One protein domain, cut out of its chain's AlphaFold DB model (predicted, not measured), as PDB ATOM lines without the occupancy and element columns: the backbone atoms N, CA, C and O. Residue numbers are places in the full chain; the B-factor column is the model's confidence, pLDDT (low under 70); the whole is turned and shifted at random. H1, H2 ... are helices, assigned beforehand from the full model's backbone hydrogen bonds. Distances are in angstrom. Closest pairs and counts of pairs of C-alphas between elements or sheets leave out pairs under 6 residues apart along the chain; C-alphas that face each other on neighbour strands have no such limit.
ATOM      1  N   PRO A  31     134.680 124.152 135.960       92.44
ATOM      2  CA  PRO A  31     134.621 125.523 135.458       92.44
ATOM      3  C   PRO A  31     133.812 125.687 134.162       92.44
ATOM      4  O   PRO A  31     133.151 126.707 133.998       92.44
ATOM      5  N   VAL A  32     133.775 124.669 133.289       95.12
ATOM      6  CA  VAL A  32     132.969 124.688 132.052       95.12
ATOM      7  C   VAL A  32     131.481 124.932 132.310       95.12
ATOM      8  O   VAL A  32     130.789 125.495 131.474       95.12
ATOM      9  N   PHE A  33     130.957 124.519 133.467       95.50
ATOM     10  CA  PHE A  33     129.542 124.717 133.775       95.50
ATOM     11  C   PHE A  33     129.234 126.155 134.198       95.50
ATOM     12  O   PHE A  33     128.075 126.555 134.155       95.50
ATOM     13  N   LYS A  34     130.256 126.942 134.564       93.56
ATOM     14  CA  LYS A  34     130.119 128.368 134.888       93.56
ATOM     15  C   LYS A  34     130.042 129.251 133.640       93.56
ATOM     16  O   LYS A  34     129.598 130.383 133.750       93.56
ATOM     17  N   THR A  35     130.437 128.733 132.475       94.38
ATOM     18  CA  THR A  35     130.384 129.454 131.190       94.38
ATOM     19  C   THR A  35     129.079 129.201 130.428       94.38
ATOM     20  O   THR A  35     128.903 129.669 129.305       94.38
ATOM     21  N   LEU A  36     128.157 128.414 130.993       94.31
ATOM     22  CA  LEU A  36     126.865 128.129 130.376       94.31
ATOM     23  C   LEU A  36     125.920 129.323 130.518       94.31
ATOM     24  O   LEU A  36     125.854 129.954 131.569       94.31
ATOM     25  N   ASN A  37     125.117 129.582 129.483       92.81
ATOM     26  CA  ASN A  37     123.973 130.478 129.625       92.81
ATOM     27  C   ASN A  37     122.884 129.832 130.508       92.81
ATOM     28  O   ASN A  37     122.903 128.622 130.762       92.81
ATOM     29  N   ASN A  38     121.903 130.628 130.940       92.94
ATOM     30  CA  ASN A  38     120.836 130.173 131.842       92.94
ATOM     31  C   ASN A  38     120.080 128.941 131.310       92.94
ATOM     32  O   ASN A  38     119.763 128.033 132.079       92.94
ATOM     33  N   ASP A  39     119.851 128.861 129.997       93.75
ATOM     34  CA  ASP A  39     119.140 127.739 129.375       93.75
ATOM     35  C   ASP A  39     119.923 126.423 129.463       93.75
ATOM     36  O   ASP A  39     119.375 125.376 129.838       93.75
ATOM     37  N   LEU A  40     121.221 126.450 129.141       95.19
ATOM     38  CA  LEU A  40     122.087 125.274 129.228       95.19
ATOM     39  C   LEU A  40     122.387 124.904 130.684       95.19
ATOM     40  O   LEU A  40     122.392 123.718 131.014       95.19
ATOM     41  N   ALA A  41     122.552 125.885 131.573       95.56
ATOM     42  CA  ALA A  41     122.677 125.642 133.008       95.56
ATOM     43  C   ALA A  41     121.417 124.953 133.569       95.56
ATOM     44  O   ALA A  41     121.511 123.933 134.255       95.56
ATOM     45  N   GLY A  42     120.224 125.427 133.189       96.94
ATOM     46  CA  GLY A  42     118.954 124.776 133.518       96.94
ATOM     47  C   GLY A  42     118.846 123.358 132.943       96.94
ATOM     48  O   GLY A  42     118.313 122.457 133.594       96.94
ATOM     49  N   THR A  43     119.412 123.123 131.757       97.62
ATOM     50  CA  THR A  43     119.490 121.787 131.143       97.62
ATOM     51  C   THR A  43     120.336 120.824 131.978       97.62
ATOM     52  O   THR A  43     119.910 119.690 132.196       97.62
ATOM     53  N   VAL A  44     121.486 121.262 132.505       97.44
ATOM     54  CA  VAL A  44     122.320 120.444 133.408       97.44
ATOM     55  C   VAL A  44     121.523 120.012 134.643       97.44
ATOM     56  O   VAL A  44     121.520 118.829 134.987       97.44
ATOM     57  N   SER A  45     120.795 120.933 135.283       96.06
ATOM     58  CA  SER A  45     119.973 120.626 136.465       96.06
ATOM     59  C   SER A  45     118.857 119.617 136.166       96.06
ATOM     60  O   SER A  45     118.634 118.683 136.945       96.06
ATOM     61  N   ARG A  46     118.195 119.750 135.007       97.00
ATOM     62  CA  ARG A  46     117.193 118.779 134.535       97.00
ATOM     63  C   ARG A  46     117.808 117.400 134.309       97.00
ATOM     64  O   ARG A  46     117.239 116.409 134.757       97.00
ATOM     65  N   LEU A  47     118.984 117.329 133.682       97.62
ATOM     66  CA  LEU A  47     119.690 116.070 133.428       97.62
ATOM     67  C   LEU A  47     120.134 115.363 134.707       97.62
ATOM     68  O   LEU A  47     119.994 114.145 134.802       97.62
ATOM     69  N   LYS A  48     120.636 116.107 135.698       96.06
ATOM     70  CA  LYS A  48     120.979 115.550 137.016       96.06
ATOM     71  C   LYS A  48     119.757 114.922 137.681       96.06
ATOM     72  O   LYS A  48     119.806 113.761 138.080       96.06
ATOM     73  N   SER A  49     118.650 115.664 137.729       96.06
ATOM     74  CA  SER A  49     117.388 115.199 138.321       96.06
ATOM     75  C   SER A  49     116.843 113.966 137.597       96.06
ATOM     76  O   SER A  49     116.483 112.973 138.231       96.06
ATOM     77  N   PHE A  50     116.857 114.000 136.262       97.62
ATOM     78  CA  PHE A  50     116.497 112.865 135.421       97.62
ATOM     79  C   PHE A  50     117.362 111.640 135.729       97.62
ATOM     80  O   PHE A  50     116.821 110.570 135.989       97.62
ATOM     81  N   TYR A  51     118.691 111.780 135.733       97.06
ATOM     82  CA  TYR A  51     119.603 110.650 135.908       97.06
ATOM     83  C   TYR A  51     119.431 109.968 137.268       97.06
ATOM     84  O   TYR A  51     119.419 108.737 137.333       97.06
ATOM     85  N   VAL A  52     119.254 110.740 138.345       95.19
ATOM     86  CA  VAL A  52     119.002 110.186 139.685       95.19
ATOM     87  C   VAL A  52     117.740 109.318 139.670       95.19
ATOM     88  O   VAL A  52     117.819 108.134 139.998       95.19
ATOM     89  N   ASN A  53     116.613 109.853 139.185       95.94
ATOM     90  CA  ASN A  53     115.349 109.115 139.122       95.94
ATOM     91  C   ASN A  53     115.420 107.899 138.181       95.94
ATOM     92  O   ASN A  53     115.020 106.788 138.540       95.94
ATOM     93  N   PHE A  54     115.958 108.097 136.977       97.25
ATOM     94  CA  PHE A  54     116.073 107.057 135.964       97.25
ATOM     95  C   PHE A  54     116.971 105.913 136.436       97.25
ATOM     96  O   PHE A  54     116.582 104.753 136.328       97.25
ATOM     97  N   SER A  55     118.149 106.214 136.990       96.31
ATOM     98  CA  SER A  55     119.099 105.184 137.423       96.31
ATOM     99  C   SER A  55     118.537 104.307 138.543       96.31
ATOM    100  O   SER A  55     118.758 103.097 138.538       96.31
ATOM    101  N   GLU A  56     117.765 104.877 139.470       96.00
ATOM    102  CA  GLU A  56     117.090 104.127 140.527       96.00
ATOM    103  C   GLU A  56     116.011 103.195 139.963       96.00
ATOM    104  O   GLU A  56     116.026 101.991 140.231       96.00
ATOM    105  N   ARG A  57     115.107 103.725 139.132       97.06
ATOM    106  CA  ARG A  57     114.034 102.937 138.508       97.06
ATOM    107  C   ARG A  57     114.588 101.845 137.594       97.06
ATOM    108  O   ARG A  57     114.083 100.725 137.614       97.06
ATOM    109  N   TYR A  58     115.648 102.145 136.845       96.88
ATOM    110  CA  TYR A  58     116.330 101.192 135.970       96.88
ATOM    111  C   TYR A  58     116.945 100.035 136.767       96.88
ATOM    112  O   TYR A  58     116.737  98.875 136.422       96.88
ATOM    113  N   ARG A  59     117.642 100.322 137.879       94.88
ATOM    114  CA  ARG A  59     118.212  99.281 138.758       94.88
ATOM    115  C   ARG A  59     117.141  98.387 139.387       94.88
ATOM    116  O   ARG A  59     117.402  97.211 139.607       94.88
ATOM    117  N   ARG A  60     115.949  98.930 139.654       95.94
ATOM    118  CA  ARG A  60     114.789  98.181 140.171       95.94
ATOM    119  C   ARG A  60     114.008  97.425 139.086       95.94
ATOM    120  O   ARG A  60     113.009  96.796 139.406       95.94
ATOM    121  N   GLY A  61     114.414  97.511 137.815       94.75
ATOM    122  CA  GLY A  61     113.704  96.880 136.696       94.75
ATOM    123  C   GLY A  61     112.353  97.522 136.357       94.75
ATOM    124  O   GLY A  61     111.572  96.938 135.618       94.75
ATOM    125  N   VAL A  62     112.073  98.719 136.884       96.50
ATOM    126  CA  VAL A  62     110.795  99.436 136.699       96.50
ATOM    127  C   VAL A  62     110.712 100.106 135.327       96.50
ATOM    128  O   VAL A  62     109.621 100.356 134.827       96.50
ATOM    129  N   VAL A  63     111.860 100.433 134.729       96.88
ATOM    130  CA  VAL A  63     111.960 101.026 133.390       96.88
ATOM    131  C   VAL A  63     113.079 100.364 132.606       96.88
ATOM    132  O   VAL A  63     114.128 100.011 133.152       96.88
ATOM    133  N   THR A  64     112.883 100.241 131.301       97.56
ATOM    134  CA  THR A  64     113.913  99.800 130.366       97.56
ATOM    135  C   THR A  64     114.879 100.940 130.039       97.56
ATOM    136  O   THR A  64     114.579 102.126 130.185       97.56
ATOM    137  N   PHE A  65     116.058 100.593 129.512       97.19
ATOM    138  CA  PHE A  65     116.978 101.609 128.994       97.19
ATOM    139  C   PHE A  65     116.375 102.382 127.809       97.19
ATOM    140  O   PHE A  65     116.674 103.557 127.633       97.19
ATOM    141  N   GLY A  66     115.546 101.730 126.984       97.62
ATOM    142  CA  GLY A  66     114.925 102.360 125.816       97.62
ATOM    143  C   GLY A  66     113.939 103.465 126.197       97.62
ATOM    144  O   GLY A  66     113.960 104.528 125.581       97.62
ATOM    145  N   GLU A  67     113.129 103.236 127.232       97.12
ATOM    146  CA  GLU A  67     112.223 104.247 127.794       97.12
ATOM    147  C   GLU A  67     113.012 105.420 128.375       97.12
ATOM    148  O   GLU A  67     112.804 106.558 127.965       97.12
ATOM    149  N   GLY A  68     114.013 105.144 129.219       97.38
ATOM    150  CA  GLY A  68     114.858 106.200 129.777       97.38
ATOM    151  C   GLY A  68     115.625 106.993 128.720       97.38
ATOM    152  O   GLY A  68     115.745 108.208 128.831       97.38
ATOM    153  N   LEU A  69     116.113 106.345 127.655       97.81
ATOM    154  CA  LEU A  69     116.762 107.047 126.547       97.81
ATOM    155  C   LEU A  69     115.790 108.004 125.846       97.81
ATOM    156  O   LEU A  69     116.190 109.105 125.481       97.81
ATOM    157  N   ARG A  70     114.531 107.601 125.652       97.56
ATOM    158  CA  ARG A  70     113.511 108.461 125.040       97.56
ATOM    159  C   ARG A  70     113.241 109.689 125.909       97.56
ATOM    160  O   ARG A  70     113.271 110.801 125.393       97.56
ATOM    161  N   ASP A  71     113.059 109.488 127.210       97.50
ATOM    162  CA  ASP A  71     112.827 110.572 128.170       97.50
ATOM    163  C   ASP A  71     114.023 111.529 128.240       97.50
ATOM    164  O   ASP A  71     113.852 112.745 128.187       97.50
ATOM    165  N   TYR A  72     115.243 110.985 128.264       98.06
ATOM    166  CA  TYR A  72     116.484 111.755 128.206       98.06
ATOM    167  C   TYR A  72     116.565 112.641 126.958       98.06
ATOM    168  O   TYR A  72     116.897 113.820 127.061       98.06
ATOM    169  N   LEU A  73     116.254 112.092 125.778       97.31
ATOM    170  CA  LEU A  73     116.303 112.841 124.518       97.31
ATOM    171  C   LEU A  73     115.219 113.924 124.428       97.31
ATOM    172  O   LEU A  73     115.395 114.886 123.683       97.31
ATOM    173  N   ASN A  74     114.142 113.802 125.207       97.38
ATOM    174  CA  ASN A  74     113.087 114.809 125.314       97.38
ATOM    175  C   ASN A  74     113.429 115.950 126.292       97.38
ATOM    176  O   ASN A  74     112.677 116.923 126.383       97.38
ATOM    177  N   ILE A  75     114.548 115.877 127.022       98.00
ATOM    178  CA  ILE A  75     114.983 116.974 127.894       98.00
ATOM    179  C   ILE A  75     115.393 118.166 127.029       98.00
ATOM    180  O   ILE A  75     116.384 118.122 126.297       98.00
ATOM    181  N   ASN A  76     114.651 119.268 127.162       96.62
ATOM    182  CA  ASN A  76     114.935 120.492 126.423       96.62
ATOM    183  C   ASN A  76     116.383 120.960 126.664       96.62
ATOM    184  O   ASN A  76     116.803 121.129 127.815       96.62
ATOM    185  N   GLY A  77     117.117 121.166 125.566       96.19
ATOM    186  CA  GLY A  77     118.504 121.628 125.546       96.19
ATOM    187  C   GLY A  77     119.573 120.530 125.579       96.19
ATOM    188  O   GLY A  77     120.748 120.866 125.447       96.19
ATOM    189  N   VAL A  78     119.223 119.241 125.714       97.75
ATOM    190  CA  VAL A  78     120.213 118.153 125.886       97.75
ATOM    191  C   VAL A  78     121.210 118.049 124.723       97.75
ATOM    192  O   VAL A  78     122.415 117.931 124.943       97.75
ATOM    193  N   GLU A  79     120.728 118.168 123.485       97.00
ATOM    194  CA  GLU A  79     121.570 118.153 122.284       97.00
ATOM    195  C   GLU A  79     122.498 119.374 122.236       97.00
ATOM    196  O   GLU A  79     123.688 119.237 121.957       97.00
ATOM    197  N   ASN A  80     121.985 120.561 122.572       96.44
ATOM    198  CA  ASN A  80     122.776 121.794 122.578       96.44
ATOM    199  C   ASN A  80     123.846 121.775 123.675       96.44
ATOM    200  O   ASN A  80     124.970 122.206 123.435       96.44
ATOM    201  N   LEU A  81     123.541 121.214 124.847       97.56
ATOM    202  CA  LEU A  81     124.524 121.022 125.911       97.56
ATOM    203  C   LEU A  81     125.625 120.048 125.478       97.56
ATOM    204  O   LEU A  81     126.807 120.338 125.661       97.56
ATOM    205  N   ALA A  82     125.253 118.917 124.868       97.62
ATOM    206  CA  ALA A  82     126.221 117.958 124.345       97.62
ATOM    207  C   ALA A  82     127.138 118.606 123.293       97.62
ATOM    208  O   ALA A  82     128.357 118.415 123.323       97.62
ATOM    209  N   ARG A  83     126.566 119.426 122.402       97.06
ATOM    210  CA  ARG A  83     127.310 120.196 121.397       97.06
ATOM    211  C   ARG A  83     128.256 121.207 122.025       97.06
ATOM    212  O   ARG A  83     129.406 121.249 121.594       97.06
ATOM    213  N   TYR A  84     127.804 121.946 123.038       97.50
ATOM    214  CA  TYR A  84     128.595 122.974 123.715       97.50
ATOM    215  C   TYR A  84     129.807 122.358 124.399       97.50
ATOM    216  O   TYR A  84     130.936 122.717 124.082       97.50
ATOM    217  N   LEU A  85     129.588 121.350 125.250       97.56
ATOM    218  CA  LEU A  85     130.672 120.680 125.972       97.56
ATOM    219  C   LEU A  85     131.686 120.045 125.012       97.56
ATOM    220  O   LEU A  85     132.893 120.149 125.222       97.56
ATOM    221  N   THR A  86     131.218 119.433 123.923       96.56
ATOM    222  CA  THR A  86     132.108 118.819 122.928       96.56
ATOM    223  C   THR A  86     132.893 119.865 122.130       96.56
ATOM    224  O   THR A  86     134.068 119.649 121.837       96.56
ATOM    225  N   LEU A  87     132.289 121.016 121.810       97.06
ATOM    226  CA  LEU A  87     132.977 122.128 121.147       97.06
ATOM    227  C   LEU A  87     134.038 122.743 122.065       97.06
ATOM    228  O   LEU A  87     135.179 122.908 121.643       97.06
ATOM    229  N   THR A  88     133.701 123.001 123.332       97.00
ATOM    230  CA  THR A  88     134.660 123.494 124.329       97.00
ATOM    231  C   THR A  88     135.831 122.527 124.493       97.00
ATOM    232  O   THR A  88     136.980 122.961 124.493       97.00
ATOM    233  N   ALA A  89     135.576 121.216 124.576       95.31
ATOM    234  CA  ALA A  89     136.632 120.205 124.650       95.31
ATOM    235  C   ALA A  89     137.494 120.152 123.375       95.31
ATOM    236  O   ALA A  89     138.700 119.919 123.456       95.31
ATOM    237  N   SER A  90     136.892 120.377 122.203       95.00
ATOM    238  CA  SER A  90     137.606 120.443 120.925       95.00
ATOM    239  C   SER A  90     138.565 121.638 120.883       95.00
ATOM    240  O   SER A  90     139.750 121.449 120.609       95.00
ATOM    241  N   ILE A  91     138.104 122.836 121.264       95.25
ATOM    242  CA  ILE A  91     138.946 124.043 121.365       95.25
ATOM    243  C   ILE A  91     140.030 123.861 122.436       95.25
ATOM    244  O   ILE A  91     141.195 124.167 122.200       95.25
ATOM    245  N   LEU A  92     139.689 123.292 123.596       93.56
ATOM    246  CA  LEU A  92     140.664 122.987 124.647       93.56
ATOM    247  C   LEU A  92     141.799 122.091 124.128       93.56
ATOM    248  O   LEU A  92     142.962 122.310 124.457       93.56
ATOM    249  N   SER A  93     141.467 121.112 123.279       92.38
ATOM    250  CA  SER A  93     142.442 120.175 122.716       92.38
ATOM    251  C   SER A  93     143.436 120.806 121.740       92.38
ATOM    252  O   SER A  93     144.480 120.209 121.489       92.38
ATOM    253  N   SER A  94     143.147 122.002 121.209       91.50
ATOM    254  CA  SER A  94     144.030 122.706 120.272       91.50
ATOM    255  C   SER A  94     145.049 123.630 120.942       91.50
ATOM    256  O   SER A  94     145.824 124.281 120.243       91.50
ATOM    257  N   ILE A  95     145.035 123.731 122.275       89.62
ATOM    258  CA  ILE A  95     145.895 124.634 123.046       89.62
ATOM    259  C   ILE A  95     146.981 123.820 123.751       89.62
ATOM    260  O   ILE A  95     146.691 122.921 124.538       89.62
ATOM    261  N   GLU A  96     148.239 124.168 123.488       81.50
ATOM    262  CA  GLU A  96     149.411 123.477 124.034       81.50
ATOM    263  C   GLU A  96     149.557 123.711 125.546       81.50
ATOM    264  O   GLU A  96     149.583 122.773 126.346       81.50
ATOM    265  N   VAL A  97     149.555 124.980 125.964       82.81
ATOM    266  CA  VAL A  97     149.644 125.371 127.375       82.81
ATOM    267  C   VAL A  97     148.369 126.096 127.789       82.81
ATOM    268  O   VAL A  97     148.134 127.257 127.447       82.81
ATOM    269  N   VAL A  98     147.525 125.392 128.543       85.50
ATOM    270  CA  VAL A  98     146.227 125.908 128.993       85.50
ATOM    271  C   VAL A  98     146.370 126.612 130.338       85.50
ATOM    272  O   VAL A  98     146.601 125.977 131.369       85.50
ATOM    273  N   ARG A  99     146.134 127.923 130.342       87.94
ATOM    274  CA  ARG A  99     145.882 128.712 131.549       87.94
ATOM    275  C   ARG A  99     144.399 128.605 131.870       87.94
ATOM    276  O   ARG A  99     143.583 129.300 131.278       87.94
ATOM    277  N   VAL A 100     144.061 127.696 132.782       87.56
ATOM    278  CA  VAL A 100     142.681 127.229 133.005       87.56
ATOM    279  C   VAL A 100     141.685 128.373 133.214       87.56
ATOM    280  O   VAL A 100     140.665 128.393 132.535       87.56
ATOM    281  N   VAL A 101     141.991 129.339 134.085       89.44
ATOM    282  CA  VAL A 101     141.106 130.492 134.353       89.44
ATOM    283  C   VAL A 101     140.862 131.304 133.079       89.44
ATOM    284  O   VAL A 101     139.721 131.406 132.637       89.44
ATOM    285  N   LYS A 102     141.939 131.750 132.419       93.94
ATOM    286  CA  LYS A 102     141.863 132.504 131.160       93.94
ATOM    287  C   LYS A 102     141.114 131.757 130.056       93.94
ATOM    288  O   LYS A 102     140.406 132.368 129.267       93.94
ATOM    289  N   PHE A 103     141.286 130.437 129.970       95.38
ATOM    290  CA  PHE A 103     140.606 129.629 128.961       95.38
ATOM    291  C   PHE A 103     139.087 129.716 129.124       95.38
ATOM    292  O   PHE A 103     138.382 129.957 128.149       95.38
ATOM    293  N   TYR A 104     138.578 129.547 130.346       95.75
ATOM    294  CA  TYR A 104     137.136 129.604 130.583       95.75
ATOM    295  C   TYR A 104     136.576 131.027 130.521       95.75
ATOM    296  O   TYR A 104     135.449 131.186 130.064       95.75
ATOM    297  N   GLU A 105     137.355 132.049 130.884       95.75
ATOM    298  CA  GLU A 105     136.999 133.454 130.624       95.75
ATOM    299  C   GLU A 105     136.841 133.709 129.119       95.75
ATOM    300  O   GLU A 105     135.827 134.249 128.687       95.75
ATOM    301  N   ALA A 106     137.784 133.234 128.297       97.06
ATOM    302  CA  ALA A 106     137.691 133.365 126.846       97.06
ATOM    303  C   ALA A 106     136.484 132.616 126.265       97.06
ATOM    304  O   ALA A 106     135.811 133.145 125.383       97.06
ATOM    305  N   ILE A 107     136.185 131.410 126.765       97.31
ATOM    306  CA  ILE A 107     134.987 130.645 126.386       97.31
ATOM    307  C   ILE A 107     133.702 131.405 126.738       97.31
ATOM    308  O   ILE A 107     132.778 131.423 125.924       97.31
ATOM    309  N   ASP A 108     133.636 132.033 127.912       95.94
ATOM    310  CA  ASP A 108     132.479 132.836 128.312       95.94
ATOM    311  C   ASP A 108     132.303 134.064 127.402       95.94
ATOM    312  O   ASP A 108     131.210 134.291 126.881       95.94
ATOM    313  N   SER A 109     133.396 134.773 127.091       95.94
ATOM    314  CA  SER A 109     133.399 135.933 126.186       95.94
ATOM    315  C   SER A 109     132.941 135.614 124.759       95.94
ATOM    316  O   SER A 109     132.425 136.491 124.068       95.94
ATOM    317  N   VAL A 110     133.115 134.372 124.289       96.56
ATOM    318  CA  VAL A 110     132.694 133.946 122.938       96.56
ATOM    319  C   VAL A 110     131.475 133.027 122.939       96.56
ATOM    320  O   VAL A 110     131.151 132.423 121.913       96.56
ATOM    321  N   ARG A 111     130.769 132.921 124.068       94.00
ATOM    322  CA  ARG A 111     129.636 132.004 124.247       94.00
ATOM    323  C   ARG A 111     128.566 132.152 123.166       94.00
ATOM    324  O   ARG A 111     128.094 131.147 122.636       94.00
ATOM    325  N   ASP A 112     128.218 133.379 122.795       90.06
ATOM    326  CA  ASP A 112     127.177 133.624 121.792       90.06
ATOM    327  C   ASP A 112     127.629 133.196 120.387       90.06
ATOM    328  O   ASP A 112     126.861 132.575 119.649       90.06
ATOM    329  N   TYR A 113     128.909 133.402 120.050       93.12
ATOM    330  CA  TYR A 113     129.508 132.872 118.819       93.12
ATOM    331  C   TYR A 113     129.527 131.343 118.806       93.12
ATOM    332  O   TYR A 113     129.250 130.735 117.770       93.12
ATOM    333  N   MET A 114     129.809 130.701 119.946       95.75
ATOM    334  CA  MET A 114     129.716 129.244 120.061       95.75
ATOM    335  C   MET A 114     128.290 128.767 119.784       95.75
ATOM    336  O   MET A 114     128.105 127.839 119.000       95.75
ATOM    337  N   ILE A 115     127.277 129.411 120.373       91.69
ATOM    338  CA  ILE A 115     125.862 129.075 120.149       91.69
ATOM    339  C   ILE A 115     125.480 129.257 118.676       91.69
ATOM    340  O   ILE A 115     124.906 128.347 118.073       91.69
ATOM    341  N   GLN A 116     125.850 130.387 118.068       91.81
ATOM    342  CA  GLN A 116     125.607 130.650 116.650       91.81
ATOM    343  C   GLN A 116     126.230 129.567 115.759       91.81
ATOM    344  O   GLN A 116     125.576 129.043 114.855       91.81
ATOM    345  N   PHE A 117     127.481 129.198 116.032       95.44
ATOM    346  CA  PHE A 117     128.193 128.178 115.273       95.44
ATOM    347  C   PHE A 117     127.601 126.774 115.461       95.44
ATOM    348  O   PHE A 117     127.435 126.052 114.481       95.44
ATOM    349  N   MET A 118     127.221 126.381 116.681       93.12
ATOM    350  CA  MET A 118     126.587 125.078 116.941       93.12
ATOM    351  C   MET A 118     125.247 124.905 116.216       93.12
ATOM    352  O   MET A 118     124.895 123.787 115.824       93.12
ATOM    353  N   ASN A 119     124.506 126.003 116.050       89.44
ATOM    354  CA  ASN A 119     123.235 126.023 115.331       89.44
ATOM    355  C   ASN A 119     123.433 126.070 113.810       89.44
ATOM    356  O   ASN A 119     122.627 125.509 113.071       89.44
ATOM    357  N   ASN A 120     124.514 126.700 113.339       90.19
ATOM    358  CA  ASN A 120     124.833 126.817 111.921       90.19
ATOM    359  C   ASN A 120     126.348 126.650 111.655       90.19
ATOM    360  O   ASN A 120     127.057 127.653 111.484       90.19
ATOM    361  N   PRO A 121     126.864 125.402 111.610       91.25
ATOM    362  CA  PRO A 121     128.296 125.103 111.524       91.25
ATOM    363  C   PRO A 121     128.826 125.233 110.084       91.25
ATOM    364  O   PRO A 121     129.234 124.258 109.433       91.25
ATOM    365  N   THR A 122     128.782 126.457 109.555       91.06
ATOM    366  CA  THR A 122     129.397 126.848 108.280       91.06
ATOM    367  C   THR A 122     130.862 127.221 108.475       91.06
ATOM    368  O   THR A 122     131.310 127.527 109.581       91.06
ATOM    369  N   LYS A 123     131.626 127.210 107.375       89.62
ATOM    370  CA  LYS A 123     133.039 127.609 107.380       89.62
ATOM    371  C   LYS A 123     133.214 129.030 107.926       89.62
ATOM    372  O   LYS A 123     134.075 129.234 108.774       89.62
ATOM    373  N   ASP A 124     132.381 129.969 107.488       90.94
ATOM    374  CA  ASP A 124     132.509 131.384 107.849       90.94
ATOM    375  C   ASP A 124     132.206 131.628 109.331       90.94
ATOM    376  O   ASP A 124     132.956 132.331 110.005       90.94
ATOM    377  N   ASN A 125     131.166 130.984 109.875       92.38
ATOM    378  CA  ASN A 125     130.877 131.052 111.312       92.38
ATOM    379  C   ASN A 125     131.995 130.406 112.141       92.38
ATOM    380  O   ASN A 125     132.333 130.906 113.210       92.38
ATOM    381  N   GLY A 126     132.593 129.319 111.640       93.94
ATOM    382  CA  GLY A 126     133.723 128.669 112.298       93.94
ATOM    383  C   GLY A 126     134.977 129.546 112.341       93.94
ATOM    384  O   GLY A 126     135.639 129.612 113.374       93.94
ATOM    385  N   VAL A 127     135.272 130.263 111.251       95.88
ATOM    386  CA  VAL A 127     136.379 131.234 111.200       95.88
ATOM    387  C   VAL A 127     136.146 132.366 112.198       95.88
ATOM    388  O   VAL A 127     137.022 132.615 113.019       95.88
ATOM    389  N   LYS A 128     134.949 132.967 112.207       95.88
ATOM    390  CA  LYS A 128     134.592 134.035 113.157       95.88
ATOM    391  C   LYS A 128     134.715 133.592 114.614       95.88
ATOM    392  O   LYS A 128     135.245 134.336 115.431       95.88
ATOM    393  N   LEU A 129     134.266 132.375 114.940       97.62
ATOM    394  CA  LEU A 129     134.430 131.810 116.282       97.62
ATOM    395  C   LEU A 129     135.912 131.669 116.651       97.62
ATOM    396  O   LEU A 129     136.304 132.036 117.756       97.62
ATOM    397  N   ALA A 130     136.738 131.151 115.740       97.31
ATOM    398  CA  ALA A 130     138.165 130.988 115.992       97.31
ATOM    399  C   ALA A 130     138.886 132.337 116.167       97.31
ATOM    400  O   ALA A 130     139.698 132.465 117.079       97.31
ATOM    401  N   GLU A 131     138.567 133.341 115.344       97.56
ATOM    402  CA  GLU A 131     139.089 134.711 115.475       97.56
ATOM    403  C   GLU A 131     138.685 135.326 116.818       97.56
ATOM    404  O   GLU A 131     139.540 135.777 117.576       97.56
ATOM    405  N   ALA A 132     137.392 135.277 117.153       97.44
ATOM    406  CA  ALA A 132     136.880 135.801 118.414       97.44
ATOM    407  C   ALA A 132     137.533 135.113 119.622       97.44
ATOM    408  O   ALA A 132     137.897 135.784 120.589       97.44
ATOM    409  N   PHE A 133     137.719 133.790 119.570       97.75
ATOM    410  CA  PHE A 133     138.360 133.046 120.652       97.75
ATOM    411  C   PHE A 133     139.825 133.455 120.826       97.75
ATOM    412  O   PHE A 133     140.234 133.770 121.940       97.75
ATOM    413  N   VAL A 134     140.609 133.511 119.743       97.06
ATOM    414  CA  VAL A 134     142.029 133.905 119.807       97.06
ATOM    415  C   VAL A 134     142.197 135.354 120.264       97.06
ATOM    416  O   VAL A 134     143.116 135.641 121.022       97.06
ATOM    417  N   ASN A 135     141.277 136.254 119.912       97.12
ATOM    418  CA  ASN A 135     141.293 137.625 120.429       97.12
ATOM    419  C   ASN A 135     141.126 137.683 121.959       97.12
ATOM    420  O   ASN A 135     141.688 138.566 122.601       97.12
ATOM    421  N   ASN A 136     140.383 136.739 122.549       96.44
ATOM    422  CA  ASN A 136     140.186 136.633 124.000       96.44
ATOM    423  C   ASN A 136     141.212 135.713 124.692       96.44
ATOM    424  O   ASN A 136     141.342 135.746 125.913       96.44
ATOM    425  N   TYR A 137     141.957 134.907 123.932       95.88
ATOM    426  CA  TYR A 137     143.040 134.047 124.415       95.88
ATOM    427  C   TYR A 137     144.238 134.126 123.442       95.88
ATOM    428  O   TYR A 137     144.441 133.214 122.633       95.88
ATOM    429  N   PRO A 138     145.033 135.215 123.480       91.25
ATOM    430  CA  PRO A 138     146.084 135.478 122.489       91.25
ATOM    431  C   PRO A 138     147.216 134.444 122.471       91.25
ATOM    432  O   PRO A 138     147.939 134.331 121.486       91.25
ATOM    433  N   GLU A 139     147.382 133.672 123.551       89.75
ATOM    434  CA  GLU A 139     148.348 132.574 123.612       89.75
ATOM    435  C   GLU A 139     147.956 131.372 122.721       89.75
ATOM    436  O   GLU A 139     148.783 130.491 122.478       89.75
ATOM    437  N   ALA A 140     146.711 131.301 122.232       91.75
ATOM    438  CA  ALA A 140     146.278 130.265 121.299       91.75
ATOM    439  C   ALA A 140     146.597 130.648 119.849       91.75
ATOM    440  O   ALA A 140     146.404 131.777 119.409       91.75
ATOM    441  N   GLN A 141     147.015 129.663 119.057       92.62
ATOM    442  CA  GLN A 141     147.267 129.874 117.636       92.62
ATOM    443  C   GLN A 141     145.970 129.749 116.837       92.62
ATOM    444  O   GLN A 141     145.333 128.690 116.835       92.62
ATOM    445  N   PHE A 142     145.628 130.796 116.079       95.38
ATOM    446  CA  PHE A 142     144.431 130.822 115.232       95.38
ATOM    447  C   PHE A 142     144.314 129.586 114.334       95.38
ATOM    448  O   PHE A 142     143.244 128.986 114.247       95.38
ATOM    449  N   LYS A 143     145.419 129.163 113.703       94.19
ATOM    450  CA  LYS A 143     145.447 127.978 112.835       94.19
ATOM    451  C   LYS A 143     144.910 126.733 113.552       94.19
ATOM    452  O   LYS A 143     144.038 126.066 113.004       94.19
ATOM    453  N   HIS A 144     145.387 126.455 114.767       93.12
ATOM    454  CA  HIS A 144     145.008 125.263 115.530       93.12
ATOM    455  C   HIS A 144     143.558 125.326 116.017       93.12
ATOM    456  O   HIS A 144     142.825 124.345 115.887       93.12
ATOM    457  N   VAL A 145     143.118 126.487 116.514       94.81
ATOM    458  CA  VAL A 145     141.729 126.686 116.959       94.81
ATOM    459  C   VAL A 145     140.763 126.543 115.783       94.81
ATOM    460  O   VAL A 145     139.784 125.804 115.863       94.81
ATOM    461  N   ASN A 146     141.057 127.191 114.654       95.56
ATOM    462  CA  ASN A 146     140.244 127.112 113.442       95.56
ATOM    463  C   ASN A 146     140.149 125.673 112.915       95.56
ATOM    464  O   ASN A 146     139.097 125.239 112.449       95.56
ATOM    465  N   GLU A 147     141.232 124.905 112.999       94.00
ATOM    466  CA  GLU A 147     141.229 123.497 112.611       94.00
ATOM    467  C   GLU A 147     140.401 122.622 113.557       94.00
ATOM    468  O   GLU A 147     139.630 121.789 113.081       94.00
ATOM    469  N   ALA A 148     140.462 122.860 114.870       94.06
ATOM    470  CA  ALA A 148     139.595 122.191 115.840       94.06
ATOM    471  C   ALA A 148     138.111 122.488 115.595       94.06
ATOM    472  O   ALA A 148     137.302 121.564 115.518       94.06
ATOM    473  N   VAL A 149     137.759 123.754 115.361       95.62
ATOM    474  CA  VAL A 149     136.389 124.176 115.032       95.62
ATOM    475  C   VAL A 149     135.906 123.535 113.721       95.62
ATOM    476  O   VAL A 149     134.785 123.025 113.648       95.62
ATOM    477  N   LYS A 150     136.756 123.479 112.686       93.94
ATOM    478  CA  LYS A 150     136.444 122.786 111.423       93.94
ATOM    479  C   LYS A 150     136.252 121.285 111.620       93.94
ATOM    480  O   LYS A 150     135.270 120.733 111.123       93.94
ATOM    481  N   ASN A 151     137.158 120.630 112.346       93.19
ATOM    482  CA  ASN A 151     137.063 119.205 112.648       93.19
ATOM    483  C   ASN A 151     135.778 118.899 113.425       93.19
ATOM    484  O   ASN A 151     135.043 117.983 113.066       93.19
ATOM    485  N   TYR A 152     135.446 119.724 114.420       95.12
ATOM    486  CA  TYR A 152     134.185 119.632 115.145       95.12
ATOM    487  C   TYR A 152     132.974 119.699 114.203       95.12
ATOM    488  O   TYR A 152     132.097 118.842 114.293       95.12
ATOM    489  N   ALA A 153     132.923 120.660 113.271       93.94
ATOM    490  CA  ALA A 153     131.813 120.768 112.319       93.94
ATOM    491  C   ALA A 153     131.668 119.516 111.441       93.94
ATOM    492  O   ALA A 153     130.550 119.060 111.189       93.94
ATOM    493  N   LEU A 154     132.785 118.944 110.981       92.06
ATOM    494  CA  LEU A 154     132.788 117.707 110.196       92.06
ATOM    495  C   LEU A 154     132.276 116.520 111.022       92.06
ATOM    496  O   LEU A 154     131.380 115.799 110.573       92.06
ATOM    497  N   SER A 155     132.776 116.357 112.247       92.38
ATOM    498  CA  SER A 155     132.361 115.284 113.156       92.38
ATOM    499  C   SER A 155     130.896 115.417 113.574       92.38
ATOM    500  O   SER A 155     130.167 114.423 113.614       92.38
ATOM    501  N   LEU A 156     130.408 116.644 113.781       92.25
ATOM    502  CA  LEU A 156     129.004 116.910 114.088       92.25
ATOM    503  C   LEU A 156     128.079 116.482 112.940       92.25
ATOM    504  O   LEU A 156     127.042 115.869 113.190       92.25
ATOM    505  N   ARG A 157     128.461 116.724 111.677       88.56
ATOM    506  CA  ARG A 157     127.695 116.251 110.505       88.56
ATOM    507  C   ARG A 157     127.618 114.726 110.442       88.56
ATOM    508  O   ARG A 157     126.572 114.186 110.078       88.56
ATOM    509  N   ALA A 158     128.699 114.031 110.797       88.25
ATOM    510  CA  ALA A 158     128.716 112.570 110.834       88.25
ATOM    511  C   ALA A 158     127.751 112.014 111.897       88.25
ATOM    512  O   ALA A 158     127.048 111.034 111.647       88.25
ATOM    513  N   VAL A 159     127.676 112.676 113.053       91.50
ATOM    514  CA  VAL A 159     126.818 112.282 114.178       91.50
ATOM    515  C   VAL A 159     125.351 112.678 113.986       91.50
ATOM    516  O   VAL A 159     124.458 111.924 114.375       91.50
ATOM    517  N   ALA A 160     125.069 113.793 113.309       86.94
ATOM    518  CA  ALA A 160     123.700 114.212 112.997       86.94
ATOM    519  C   ALA A 160     122.909 113.115 112.259       86.94
ATOM    520  O   ALA A 160     121.742 112.876 112.560       86.94
ATOM    521  N   ARG A 161     123.571 112.360 111.370       82.19
ATOM    522  CA  ARG A 161     122.973 111.235 110.625       82.19
ATOM    523  C   ARG A 161     122.619 110.018 111.492       82.19
ATOM    524  O   ARG A 161     121.891 109.148 111.031       82.19
ATOM    525  N   ARG A 162     123.130 109.934 112.725       86.00
ATOM    526  CA  ARG A 162     122.940 108.796 113.650       86.00
ATOM    527  C   ARG A 162     121.925 109.077 114.767       86.00
ATOM    528  O   ARG A 162     121.627 108.214 115.598       86.00
ATOM    529  N   GLY A 163     121.305 110.256 114.735       83.56
ATOM    530  CA  GLY A 163     120.287 110.678 115.699       83.56
ATOM    531  C   GLY A 163     120.790 111.655 116.760       83.56
ATOM    532  O   GLY A 163     120.160 111.760 117.807       83.56
ATOM    533  N   GLY A 164     121.890 112.364 116.488       92.94
ATOM    534  CA  GLY A 164     122.365 113.473 117.318       92.94
ATOM    535  C   GLY A 164     123.420 113.078 118.347       92.94
ATOM    536  O   GLY A 164     123.610 111.907 118.681       92.94
ATOM    537  N   LEU A 165     124.130 114.086 118.842       95.50
ATOM    538  CA  LEU A 165     125.270 113.912 119.736       95.50
ATOM    539  C   LEU A 165     124.850 113.432 121.123       95.50
ATOM    540  O   LEU A 165     125.503 112.556 121.689       95.50
ATOM    541  N   ALA A 166     123.729 113.936 121.642       97.25
ATOM    542  CA  ALA A 166     123.183 113.491 122.918       97.25
ATOM    543  C   ALA A 166     122.872 111.988 122.910       97.25
ATOM    544  O   ALA A 166     123.188 111.291 123.877       97.25
ATOM    545  N   LYS A 167     122.287 111.481 121.815       97.31
ATOM    546  CA  LYS A 167     121.965 110.058 121.654       97.31
ATOM    547  C   LYS A 167     123.225 109.209 121.566       97.31
ATOM    548  O   LYS A 167     123.316 108.222 122.291       97.31
ATOM    549  N   GLU A 168     124.178 109.585 120.710       96.69
ATOM    550  CA  GLU A 168     125.427 108.830 120.547       96.69
ATOM    551  C   GLU A 168     126.176 108.714 121.884       96.69
ATOM    552  O   GLU A 168     126.553 107.611 122.271       96.69
ATOM    553  N   LEU A 169     126.300 109.809 122.645       97.38
ATOM    554  CA  LEU A 169     126.923 109.786 123.974       97.38
ATOM    555  C   LEU A 169     126.190 108.851 124.947       97.38
ATOM    556  O   LEU A 169     126.825 108.043 125.629       97.38
ATOM    557  N   ALA A 170     124.857 108.916 124.986       97.62
ATOM    558  CA  ALA A 170     124.053 108.158 125.940       97.62
ATOM    559  C   ALA A 170     124.129 106.637 125.743       97.62
ATOM    560  O   ALA A 170     124.009 105.881 126.715       97.62
ATOM    561  N   VAL A 171     124.315 106.171 124.503       97.31
ATOM    562  CA  VAL A 171     124.283 104.737 124.165       97.31
ATOM    563  C   VAL A 171     125.648 104.049 124.193       97.31
ATOM    564  O   VAL A 171     125.683 102.811 124.156       97.31
ATOM    565  N   ILE A 172     126.749 104.801 124.288       96.88
ATOM    566  CA  ILE A 172     128.098 104.239 124.430       96.88
ATOM    567  C   ILE A 172     128.190 103.447 125.736       96.88
ATOM    568  O   ILE A 172     127.791 103.908 126.801       96.88
ATOM    569  N   ARG A 173     128.677 102.207 125.648       94.44
ATOM    570  CA  ARG A 173     128.565 101.224 126.737       94.44
ATOM    571  C   ARG A 173     129.764 101.193 127.672       94.44
ATOM    572  O   ARG A 173     129.600 100.814 128.826       94.44
ATOM    573  N   ASP A 174     130.939 101.529 127.176       93.31
ATOM    574  CA  ASP A 174     132.197 101.373 127.892       93.31
ATOM    575  C   ASP A 174     133.086 102.598 127.704       93.31
ATOM    576  O   ASP A 174     132.919 103.400 126.782       93.31
ATOM    577  N   TYR A 175     134.022 102.737 128.637       90.94
ATOM    578  CA  TYR A 175     134.883 103.905 128.739       90.94
ATOM    579  C   TYR A 175     135.833 104.044 127.543       90.94
ATOM    580  O   TYR A 175     136.076 105.152 127.075       90.94
ATOM    581  N   PHE A 176     136.328 102.925 127.009       91.81
ATOM    582  CA  PHE A 176     137.237 102.914 125.862       91.81
ATOM    583  C   PHE A 176     136.552 103.447 124.598       91.81
ATOM    584  O   PHE A 176     137.077 104.327 123.915       91.81
ATOM    585  N   ASN A 177     135.338 102.974 124.319       95.00
ATOM    586  CA  ASN A 177     134.535 103.472 123.211       95.00
ATOM    587  C   ASN A 177     134.133 104.937 123.406       95.00
ATOM    588  O   ASN A 177     134.093 105.684 122.430       95.00
ATOM    589  N   LEU A 178     133.900 105.375 124.649       95.44
ATOM    590  CA  LEU A 178     133.633 106.783 124.948       95.44
ATOM    591  C   LEU A 178     134.849 107.661 124.649       95.44
ATOM    592  O   LEU A 178     134.715 108.678 123.970       95.44
ATOM    593  N   GLU A 179     136.036 107.252 125.098       93.50
ATOM    594  CA  GLU A 179     137.287 107.943 124.786       93.50
ATOM    595  C   GLU A 179     137.498 108.056 123.274       93.50
ATOM    596  O   GLU A 179     137.773 109.146 122.771       93.50
ATOM    597  N   ASN A 180     137.327 106.958 122.533       93.19
ATOM    598  CA  ASN A 180     137.493 106.941 121.078       93.19
ATOM    599  C   ASN A 180     136.471 107.818 120.353       93.19
ATOM    600  O   ASN A 180     136.821 108.511 119.397       93.19
ATOM    601  N   PHE A 181     135.225 107.832 120.826       94.81
ATOM    602  CA  PHE A 181     134.193 108.703 120.283       94.81
ATOM    603  C   PHE A 181     134.549 110.181 120.479       94.81
ATOM    604  O   PHE A 181     134.569 110.942 119.512       94.81
ATOM    605  N   ILE A 182     134.914 110.581 121.702       94.94
ATOM    606  CA  ILE A 182     135.312 111.961 122.023       94.94
ATOM    607  C   ILE A 182     136.535 112.383 121.204       94.94
ATOM    608  O   ILE A 182     136.578 113.485 120.656       94.94
ATOM    609  N   ARG A 183     137.515 111.485 121.057       92.44
ATOM    610  CA  ARG A 183     138.704 111.706 120.225       92.44
ATOM    611  C   ARG A 183     138.356 112.079 118.789       92.44
ATOM    612  O   ARG A 183     139.123 112.834 118.196       92.44
ATOM    613  N   GLY A 184     137.242 111.596 118.240       92.00
ATOM    614  CA  GLY A 184     136.776 111.949 116.896       92.00
ATOM    615  C   GLY A 184     136.453 113.438 116.717       92.00
ATOM    616  O   GLY A 184     136.465 113.940 115.598       92.00
ATOM    617  N   PHE A 185     136.217 114.176 117.803       92.44
ATOM    618  CA  PHE A 185     135.958 115.620 117.770       92.44
ATOM    619  C   PHE A 185     137.215 116.475 117.963       92.44
ATOM    620  O   PHE A 185     137.150 117.697 117.835       92.44
ATOM    621  N   MET A 186     138.359 115.855 118.244       90.19
ATOM    622  CA  MET A 186     139.611 116.544 118.553       90.19
ATOM    623  C   MET A 186     140.615 116.400 117.417       90.19
ATOM    624  O   MET A 186     140.722 115.337 116.799       90.19
ATOM    625  N   VAL A 187     141.396 117.453 117.197       81.00
ATOM    626  CA  VAL A 187     142.524 117.427 116.264       81.00
ATOM    627  C   VAL A 187     143.601 116.440 116.740       81.00
ATOM    628  O   VAL A 187     143.777 116.247 117.945       81.00
ATOM    629  N   PRO A 188     144.323 115.770 115.824       69.25
ATOM    630  CA  PRO A 188     145.308 114.749 116.180       69.25
ATOM    631  C   PRO A 188     146.616 115.309 116.769       69.25
ATOM    632  O   PRO A 188     147.477 114.517 117.151       69.25
ATOM    633  N   TYR A 189     146.779 116.633 116.853       61.62
ATOM    634  CA  TYR A 189     147.986 117.273 117.381       61.62
ATOM    635  C   TYR A 189     148.249 116.882 118.837       61.62
ATOM    636  O   TYR A 189     147.317 116.835 119.632       61.62
ATOM    637  N   SER A 190     149.522 116.605 119.158       58.22
ATOM    638  CA  SER A 190     150.035 116.237 120.488       58.22
ATOM    639  C   SER A 190     149.113 115.299 121.279       58.22
ATOM    640  O   SER A 190     148.166 115.701 121.967       58.22
ATOM    641  N   THR A 191     149.431 114.003 121.234       67.50
ATOM    642  CA  THR A 191     148.670 112.948 121.921       67.50
ATOM    643  C   THR A 191     148.404 113.277 123.396       67.50
ATOM    644  O   THR A 191     147.322 112.963 123.893       67.50
ATOM    645  N   GLY A 192     149.322 113.974 124.077       71.38
ATOM    646  CA  GLY A 192     149.183 114.420 125.465       71.38
ATOM    647  C   GLY A 192     148.007 115.376 125.717       71.38
ATOM    648  O   GLY A 192     147.166 115.090 126.576       71.38
ATOM    649  N   HIS A 193     147.895 116.480 124.969       77.69
ATOM    650  CA  HIS A 193     146.835 117.487 125.178       77.69
ATOM    651  C   HIS A 193     145.463 116.956 124.782       77.69
ATOM    652  O   HIS A 193     144.472 117.163 125.492       77.69
ATOM    653  N   ARG A 194     145.423 116.180 123.696       82.94
ATOM    654  CA  ARG A 194     144.230 115.445 123.288       82.94
ATOM    655  C   ARG A 194     143.781 114.490 124.394       82.94
ATOM    656  O   ARG A 194     142.627 114.536 124.799       82.94
ATOM    657  N   ASN A 195     144.688 113.683 124.954       87.25
ATOM    658  CA  ASN A 195     144.375 112.773 126.064       87.25
ATOM    659  C   ASN A 195     143.825 113.513 127.289       87.25
ATOM    660  O   ASN A 195     142.847 113.064 127.887       87.25
ATOM    661  N   LYS A 196     144.437 114.643 127.660       87.94
ATOM    662  CA  LYS A 196     143.970 115.474 128.775       87.94
ATOM    663  C   LYS A 196     142.554 115.995 128.515       87.94
ATOM    664  O   LYS A 196     141.691 115.833 129.372       87.94
ATOM    665  N   SER A 197     142.296 116.535 127.327       90.69
ATOM    666  CA  SER A 197     140.985 117.079 126.947       90.69
ATOM    667  C   SER A 197     139.898 116.007 126.921       90.69
ATOM    668  O   SER A 197     138.802 116.241 127.423       90.69
ATOM    669  N   VAL A 198     140.211 114.799 126.431       93.06
ATOM    670  CA  VAL A 198     139.304 113.638 126.506       93.06
ATOM    671  C   VAL A 198     138.940 113.348 127.959       93.06
ATOM    672  O   VAL A 198     137.764 113.266 128.295       93.06
ATOM    673  N   ARG A 199     139.933 113.236 128.847       92.75
ATOM    674  CA  ARG A 199     139.704 112.912 130.265       92.75
ATOM    675  C   ARG A 199     138.909 113.991 130.996       92.75
ATOM    676  O   ARG A 199     138.063 113.647 131.817       92.75
ATOM    677  N   ILE A 200     139.164 115.264 130.693       93.19
ATOM    678  CA  ILE A 200     138.393 116.398 131.214       93.19
ATOM    679  C   ILE A 200     136.941 116.300 130.739       93.19
ATOM    680  O   ILE A 200     136.024 116.356 131.552       93.19
ATOM    681  N   MET A 201     136.723 116.074 129.442       95.31
ATOM    682  CA  MET A 201     135.374 115.928 128.905       95.31
ATOM    683  C   MET A 201     134.639 114.758 129.554       95.31
ATOM    684  O   MET A 201     133.466 114.895 129.887       95.31
ATOM    685  N   ILE A 202     135.305 113.630 129.809       95.19
ATOM    686  CA  ILE A 202     134.632 112.510 130.469       95.19
ATOM    687  C   ILE A 202     134.232 112.843 131.913       95.19
ATOM    688  O   ILE A 202     133.137 112.464 132.323       95.19
ATOM    689  N   ARG A 203     135.028 113.625 132.659       94.00
ATOM    690  CA  ARG A 203     134.591 114.161 133.966       94.00
ATOM    691  C   ARG A 203     133.325 115.000 133.838       94.00
ATOM    692  O   ARG A 203     132.459 114.927 134.709       94.00
ATOM    693  N   TRP A 204     133.203 115.774 132.759       96.00
ATOM    694  CA  TRP A 204     132.002 116.565 132.504       96.00
ATOM    695  C   TRP A 204     130.793 115.688 132.215       96.00
ATOM    696  O   TRP A 204     129.717 116.030 132.683       96.00
ATOM    697  N   ILE A 205     130.945 114.595 131.459       96.38
ATOM    698  CA  ILE A 205     129.790 113.904 130.861       96.38
ATOM    699  C   ILE A 205     129.439 112.526 131.439       96.38
ATOM    700  O   ILE A 205     128.335 112.029 131.207       96.38
ATOM    701  N   ALA A 206     130.366 111.880 132.148       94.88
ATOM    702  CA  ALA A 206     130.218 110.510 132.651       94.88
ATOM    703  C   ALA A 206     130.253 110.434 134.184       94.88
ATOM    704  O   ALA A 206     130.702 109.440 134.759       94.88
ATOM    705  N   HIS A 207     129.783 111.488 134.852       93.12
ATOM    706  CA  HIS A 207     129.691 111.546 136.304       93.12
ATOM    707  C   HIS A 207     128.492 112.387 136.760       93.12
ATOM    708  O   HIS A 207     128.147 113.385 136.130       93.12
ATOM    709  N   GLU A 208     127.861 112.005 137.872       89.19
ATOM    710  CA  GLU A 208     126.625 112.634 138.369       89.19
ATOM    711  C   GLU A 208     126.813 114.082 138.850       89.19
ATOM    712  O   GLU A 208     125.899 114.899 138.751       89.19
ATOM    713  N   SER A 209     128.019 114.435 139.304       87.94
ATOM    714  CA  SER A 209     128.350 115.823 139.657       87.94
ATOM    715  C   SER A 209     128.553 116.736 138.435       87.94
ATOM    716  O   SER A 209     128.505 117.959 138.589       87.94
TER     717      SER A 209
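This is residues 31 to 209 of the 326 residues of an uncharacterized protein of Caldivirga sp (UniProt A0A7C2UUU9). A ring of helices packs round one middle helix, H4: H8 on one side, H11 on another, H6 between H8 and the H1 and H5 region, and H2 and H9 crossing its first end. The hairpin of H2 and H3 makes one end of the long axis, H5 and H7 lie toward the other, and H10 packs on H11. The printed part has 179 residues with eleven named helices, H1 to H11 in order, and no named strand; its class is all helix. It is compact, with a radius of gyration of the C-alphas of 16.2 A, yet elongated in outline, spanning 52 by 32 by 30 A.

Find C-alpha 31 at (134.621, 125.523, 135.458), where H1, residues 31 to 35, begins. Next come H2, residues 38 to 59 and 31.8 A long, and H3, residues 65 to 73. At C-alpha 78, (120.213, 118.153, 125.886), H4 begins and runs 22.5 A to residue 93. Read on through H5, residues 100 to 109, H6, 111 to 119, H7, 123 to 136 and 20.2 A long, and H8, 142 to 160 and 26.7 A long. H9 is residues 165 to 171, H10 175 to 183, and H11, 191 to 205, runs 20.9 A to C-alpha 205 at (129.790, 113.904, 130.861).

Start at the hub, H4, which touches five helices. H11 touches it at a shallow tilt of 25 degrees, opposite ways; their closest C-alphas, Ser 93 and Arg 194, are 5.1 A apart. H8 touches it with residues 145 to 152 alone, closest at C-alphas Ser 90 and Ala 148, 5.7 A. H6 touches it at a steep tilt of 65 degrees, closest at C-alphas Arg 83 and Met 118, 6.6 A. H9 touches it about perpendicular, at 82 degrees, with C-alphas Glu 79 and Ala 166 closest at 5.0 A. H2 touches it with residues 40 to 47 alone, closest at C-alphas Leu 40 and Leu 81, 5.9 A. Farther out, H2 and H3 form a hairpin at 11 degrees, with C-alphas Phe 54 and Gly 68 closest at 6.4 A. H6 and H7 form another, with C-alphas Phe 117 and Asn 125 closest at 5.6 A. H5 touches H1, closest at C-alphas Thr 35 and Asp 108, 4.9 A, and H10 touches H11, closest at C-alphas Ile 182 and Val 198, 6.2 A. H2 and H8 are apart. In H2 to H11 every O i to N i+4 pair is within hydrogen-bond range; H1 has 0 of 1, and 2 of 2 O i to N i+3 pairs.

Look for the two C-alphas farthest apart at Val 62 and Pro 138, 52.4 A. The printed part has no cut and no long link. Confidence is low, under 70, at residues 188 to 191; the mean pLDDT of the printed part is 93.1.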